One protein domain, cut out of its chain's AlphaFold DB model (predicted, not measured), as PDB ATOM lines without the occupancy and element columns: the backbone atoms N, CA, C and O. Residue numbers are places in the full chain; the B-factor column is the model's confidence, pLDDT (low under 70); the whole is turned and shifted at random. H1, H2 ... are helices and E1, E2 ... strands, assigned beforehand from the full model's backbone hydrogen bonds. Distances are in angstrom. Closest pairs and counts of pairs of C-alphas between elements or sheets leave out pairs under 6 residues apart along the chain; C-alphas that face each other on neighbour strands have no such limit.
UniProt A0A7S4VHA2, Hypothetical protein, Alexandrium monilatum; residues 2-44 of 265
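What this domain is: This is residues 2 to 44 of the 265 residues of the protein "Hypothetical protein" of Alexandrium monilatum (UniProt A0A7S4VHA2). One helix, H1, lies lengthwise over one face of a two-stranded hairpin, E1 and E2, whose other face is bare. The loop of residues 20 to 27 lies at one end of this elongated shape and the hairpin's turn at the other. The printed part has 43 residues, in the order H1, E1, E2; the sheet is antiparallel and the class mixed. It is compact, with a radius of gyration of the C-alphas of 10.4 A and spans of 33 by 18 by 11 A.

How they stand to each other: H1, residues 6 to 19, has every O i to N i+4 pair within hydrogen-bond range. Its closest C-alphas to E1, residues 28 to 34, are those of Leu 16 and Leu 28, 6.2 A apart. To E2, residues 37 to 42, they are those of Ser 6 and Glu 38, 6.1 A apart. E1 and E2 form an antiparallel hairpin at 160 degrees, with N 32 and O 39 at 2.9 A.

Where its parts are: H1 begins at C-alpha 6 (42.319, -34.908, -29.649) and measures 20.5 A; E1 measures 17.2 A. E2 measures 16.1 A and ends at C-alpha 42 (44.600, -47.321, -40.171).

The domain as a whole: The C-alphas farthest apart, of Glu 23 and Gly 35, are 33.0 A apart. The printed part has no cut and no long link. Residues 2 to 7 have pLDDT under 70.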
ATOM      1  N   LYS A   2      47.464 -39.723 -39.210       64.12
ATOM      2  CA  LYS A   2      46.819 -38.398 -39.251       64.12
ATOM      3  C   LYS A   2      46.929 -37.767 -37.860       64.12
ATOM      4  O   LYS A   2      46.692 -38.470 -36.881       64.12
ATOM      5  N   ALA A   3      47.272 -36.480 -37.798       55.16
ATOM      6  CA  ALA A   3      47.323 -35.687 -36.569       55.16
ATOM      7  C   ALA A   3      46.240 -34.593 -36.619       55.16
ATOM      8  O   ALA A   3      46.097 -33.907 -37.630       55.16
ATOM      9  N   SER A   4      45.445 -34.463 -35.556       63.66
ATOM     10  CA  SER A   4      44.367 -33.471 -35.410       63.66
ATOM     11  C   SER A   4      44.103 -33.209 -33.918       63.66
ATOM     12  O   SER A   4      44.754 -33.800 -33.058       63.66
ATOM     13  N   ARG A   5      43.158 -32.317 -33.589       62.88
ATOM     14  CA  ARG A   5      42.725 -32.077 -32.203       62.88
ATOM     15  C   ARG A   5      42.182 -33.371 -31.591       62.88
ATOM     16  O   ARG A   5      41.387 -34.065 -32.221       62.88
ATOM     17  N   SER A   6      42.555 -33.629 -30.337       61.75
ATOM     18  CA  SER A   6      42.319 -34.908 -29.649       61.75
ATOM     19  C   SER A   6      40.864 -35.410 -29.727       61.75
ATOM     20  O   SER A   6      40.575 -36.531 -30.145       61.75
ATOM     21  N   ARG A   7      39.888 -34.532 -29.464       68.38
ATOM     22  CA  ARG A   7      38.465 -34.915 -29.481       68.38
ATOM     23  C   ARG A   7      37.968 -35.408 -30.849       68.38
ATOM     24  O   ARG A   7      37.101 -36.278 -30.889       68.38
ATOM     25  N   ASP A   8      38.496 -34.874 -31.948       78.12
ATOM     26  CA  ASP A   8      38.048 -35.242 -33.295       78.12
ATOM     27  C   ASP A   8      38.605 -36.610 -33.719       78.12
ATOM     28  O   ASP A   8      37.886 -37.398 -34.333       78.12
ATOM     29  N   LEU A   9      39.839 -36.944 -33.319       85.38
ATOM     30  CA  LEU A   9      40.438 -38.256 -33.597       85.38
ATOM     31  C   LEU A   9      39.769 -39.385 -32.811       85.38
ATOM     32  O   LEU A   9      39.591 -40.479 -33.347       85.38
ATOM     33  N   VAL A  10      39.343 -39.126 -31.573       87.00
ATOM     34  CA  VAL A  10      38.576 -40.098 -30.780       87.00
ATOM     35  C   VAL A  10      37.231 -40.412 -31.444       87.00
ATOM     36  O   VAL A  10      36.841 -41.578 -31.528       87.00
ATOM     37  N   LEU A  11      36.525 -39.394 -31.950       85.31
ATOM     38  CA  LEU A  11      35.267 -39.594 -32.678       85.31
ATOM     39  C   LEU A  11      35.485 -40.358 -33.991       85.31
ATOM     40  O   LEU A  11      34.731 -41.288 -34.283       85.31
ATOM     41  N   GLU A  12      36.536 -40.014 -34.737       91.06
ATOM     42  CA  GLU A  12      36.936 -40.696 -35.971       91.06
ATOM     43  C   GLU A  12      37.264 -42.181 -35.710       91.06
ATOM     44  O   GLU A  12      36.721 -43.070 -36.374       91.06
ATOM     45  N   ALA A  13      38.055 -42.481 -34.675       92.19
ATOM     46  CA  ALA A  13      38.364 -43.852 -34.262       92.19
ATOM     47  C   ALA A  13      37.109 -44.626 -33.819       92.19
ATOM     48  O   ALA A  13      36.954 -45.809 -34.138       92.19
ATOM     49  N   ALA A  14      36.185 -43.970 -33.112       90.50
ATOM     50  CA  ALA A  14      34.931 -44.579 -32.680       90.50
ATOM     51  C   ALA A  14      33.989 -44.881 -33.859       90.50
ATOM     52  O   ALA A  14      33.273 -45.885 -33.826       90.50
ATOM     53  N   ALA A  15      33.968 -44.039 -34.896       90.81
ATOM     54  CA  ALA A  15      33.226 -44.307 -36.127       90.81
ATOM     55  C   ALA A  15      33.819 -45.519 -36.865       90.81
ATOM     56  O   ALA A  15      33.109 -46.496 -37.106       90.81
ATOM     57  N   LEU A  16      35.136 -45.518 -37.103       92.62
ATOM     58  CA  LEU A  16      35.847 -46.635 -37.738       92.62
ATOM     59  C   LEU A  16      35.680 -47.956 -36.973       92.62
ATOM     60  O   LEU A  16      35.493 -49.010 -37.576       92.62
ATOM     61  N   SER A  17      35.676 -47.915 -35.639       92.25
ATOM     62  CA  SER A  17      35.488 -49.106 -34.800       92.25
ATOM     63  C   SER A  17      34.136 -49.793 -35.024       92.25
ATOM     64  O   SER A  17      34.062 -51.022 -34.957       92.25
ATOM     65  N   ARG A  18      33.077 -49.025 -35.321       91.12
ATOM     66  CA  ARG A  18      31.741 -49.559 -35.657       91.12
ATOM     67  C   ARG A  18      31.709 -50.220 -37.039       91.12
ATOM     68  O   ARG A  18      30.858 -51.071 -37.288       91.12
ATOM     69  N   LEU A  19      32.638 -49.842 -37.915       92.81
ATOM     70  CA  LEU A  19      32.715 -50.241 -39.324       92.81
ATOM     71  C   LEU A  19      33.822 -51.275 -39.596       92.81
ATOM     72  O   LEU A  19      34.009 -51.691 -40.732       92.81
ATOM     73  N   ARG A  20      34.544 -51.725 -38.558       88.06
ATOM     74  CA  ARG A  20      35.782 -52.525 -38.667       88.06
ATOM     75  C   ARG A  20      35.677 -53.832 -39.464       88.06
ATOM     76  O   ARG A  20      36.701 -54.351 -39.894       88.06
ATOM     77  N   SER A  21      34.479 -54.401 -39.575       88.56
ATOM     78  CA  SER A  21      34.205 -55.670 -40.263       88.56
ATOM     79  C   SER A  21      33.394 -55.480 -41.545       88.56
ATOM     80  O   SER A  21      32.896 -56.454 -42.098       88.56
ATOM     81  N   CYS A  22      33.205 -54.236 -41.975       94.56
ATOM     82  CA  CYS A  22      32.444 -53.898 -43.164       94.56
ATOM     83  C   CYS A  22      33.388 -53.686 -44.344       94.56
ATOM     84  O   CYS A  22      34.439 -53.057 -44.209       94.56
ATOM     85  N   GLU A  23      32.992 -54.171 -45.515       94.69
ATOM     86  CA  GLU A  23      33.701 -53.893 -46.759       94.69
ATOM     87  C   GLU A  23      33.653 -52.394 -47.098       94.69
ATOM     88  O   GLU A  23      32.646 -51.729 -46.858       94.69
ATOM     89  N   GLY A  24      34.734 -51.868 -47.679       96.31
ATOM     90  CA  GLY A  24      34.812 -50.473 -48.115       96.31
ATOM     91  C   GLY A  24      35.057 -49.477 -46.984       96.31
ATOM     92  O   GLY A  24      34.743 -48.296 -47.119       96.31
ATOM     93  N   PHE A  25      35.644 -49.934 -45.879       96.75
ATOM     94  CA  PHE A  25      36.097 -49.082 -44.783       96.75
ATOM     95  C   PHE A  25      37.538 -49.440 -44.392       96.75
ATOM     96  O   PHE A  25      37.884 -50.625 -44.345       96.75
ATOM     97  N   PRO A  26      38.416 -48.456 -44.117       94.75
ATOM     98  CA  PRO A  26      39.773 -48.730 -43.665       94.75
ATOM     99  C   PRO A  26      39.779 -49.555 -42.380       94.75
ATOM    100  O   PRO A  26      39.098 -49.228 -41.405       94.75
ATOM    101  N   ARG A  27      40.634 -50.580 -42.328       92.25
ATOM    102  CA  ARG A  27      40.894 -51.301 -41.079       92.25
ATOM    103  C   ARG A  27      41.531 -50.345 -40.073       92.25
ATOM    104  O   ARG A  27      42.660 -49.901 -40.283       92.25
ATOM    105  N   LEU A  28      40.848 -50.081 -38.963       94.00
ATOM    106  CA  LEU A  28      41.442 -49.391 -37.823       94.00
ATOM    107  C   LEU A  28      42.525 -50.278 -37.197       94.00
ATOM    108  O   LEU A  28      42.252 -51.419 -36.822       94.00
ATOM    109  N   VAL A  29      43.748 -49.757 -37.098       94.00
ATOM    110  CA  VAL A  29      44.838 -50.405 -36.354       94.00
ATOM    111  C   VAL A  29      44.788 -49.960 -34.897       94.00
ATOM    112  O   VAL A  29      44.881 -50.793 -34.004       94.00
ATOM    113  N   GLY A  30      44.589 -48.663 -34.657       92.81
ATOM    114  CA  GLY A  30      44.419 -48.126 -33.314       92.81
ATOM    115  C   GLY A  30      44.578 -46.611 -33.251       92.81
ATOM    116  O   GLY A  30      44.991 -45.970 -34.220       92.81
ATOM    117  N   LEU A  31      44.244 -46.063 -32.086       92.81
ATOM    118  CA  LEU A  31      44.558 -44.696 -31.687       92.81
ATOM    119  C   LEU A  31      45.677 -44.767 -30.647       92.81
ATOM    120  O   LEU A  31      45.538 -45.448 -29.632       92.81
ATOM    121  N   PHE A  32      46.781 -44.085 -30.919       91.69
ATOM    122  CA  PHE A  32      47.986 -44.088 -30.096       91.69
ATOM    123  C   PHE A  32      48.298 -42.667 -29.629       91.69
ATOM    124  O   PHE A  32      47.751 -41.696 -30.154       91.69
ATOM    125  N   ARG A  33      49.200 -42.545 -28.656       90.81
ATOM    126  CA  ARG A  33      49.813 -41.268 -28.282       90.81
ATOM    127  C   ARG A  33      51.295 -41.319 -28.615       90.81
ATOM    128  O   ARG A  33      51.946 -42.315 -28.312       90.81
ATOM    129  N   ASP A  34      51.786 -40.252 -29.225       86.75
ATOM    130  CA  ASP A  34      53.202 -40.020 -29.494       86.75
ATOM    131  C   ASP A  34      53.560 -38.628 -28.960       86.75
ATOM    132  O   ASP A  34      53.160 -37.606 -29.521       86.75
ATOM    133  N   GLY A  35      54.195 -38.593 -27.785       88.06
ATOM    134  CA  GLY A  35      54.313 -37.375 -26.980       88.06
ATOM    135  C   GLY A  35      52.939 -36.766 -26.665       88.06
ATOM    136  O   GLY A  35      52.050 -37.442 -26.139       88.06
ATOM    137  N   ASP A  36      52.760 -35.494 -27.028       85.38
ATOM    138  CA  ASP A  36      51.504 -34.750 -26.852       85.38
ATOM    139  C   ASP A  36      50.511 -34.930 -28.014       85.38
ATOM    140  O   ASP A  36      49.384 -34.427 -27.956       85.38
ATOM    141  N   ALA A  37      50.900 -35.639 -29.078       84.88
ATOM    142  CA  ALA A  37      50.054 -35.864 -30.239       84.88
ATOM    143  C   ALA A  37      49.247 -37.161 -30.106       84.88
ATOM    144  O   ALA A  37      49.755 -38.211 -29.710       84.88
ATOM    145  N   GLU A  38      47.980 -37.107 -30.510       88.38
ATOM    146  CA  GLU A  38      47.198 -38.308 -30.787       88.38
ATOM    147  C   GLU A  38      47.400 -38.734 -32.241       88.38
ATOM    148  O   GLU A  38      47.343 -37.919 -33.166       88.38
ATOM    149  N   VAL A  39      47.632 -40.029 -32.437       91.25
ATOM    150  CA  VAL A  39      47.984 -40.613 -33.727       91.25
ATOM    151  C   VAL A  39      46.994 -41.712 -34.072       91.25
ATOM    152  O   VAL A  39      46.969 -42.773 -33.448       91.25
ATOM    153  N   LEU A  40      46.196 -41.478 -35.112       92.56
ATOM    154  CA  LEU A  40      45.318 -42.496 -35.676       92.56
ATOM    155  C   LEU A  40      46.063 -43.310 -36.740       92.56
ATOM    156  O   LEU A  40      46.571 -42.765 -37.731       92.56
ATOM    157  N   VAL A  41      46.098 -44.629 -36.546       94.00
ATOM    158  CA  VAL A  41      46.692 -45.586 -37.482       94.00
ATOM    159  C   VAL A  41      45.592 -46.464 -38.068       94.00
ATOM    160  O   VAL A  41      44.798 -47.079 -37.354       94.00
ATOM    161  N   MET A  42      45.559 -46.540 -39.395       94.38
ATOM    162  CA  MET A  42      44.600 -47.321 -40.171       94.38
ATOM    163  C   MET A  42      45.273 -47.907 -41.414       94.38
ATOM    164  O   MET A  42      46.369 -47.485 -41.791       94.38
ATOM    165  N   GLY A  43      44.623 -48.890 -42.037       93.00
ATOM    166  CA  GLY A  43      45.093 -49.521 -43.265       93.00
ATOM    167  C   GLY A  43      45.342 -48.496 -44.372       93.00
ATOM    168  O   GLY A  43      44.501 -47.639 -44.638       93.00
ATOM    169  N   ARG A  44      46.510 -48.587 -45.018       94.69
ATOM    170  CA  ARG A  44      46.856 -47.745 -46.166       94.69
ATOM    171  C   ARG A  44      45.996 -48.131 -47.370       94.69
ATOM    172  O   ARG A  44      45.888 -49.313 -47.685       94.69
TER     173      ARG A  44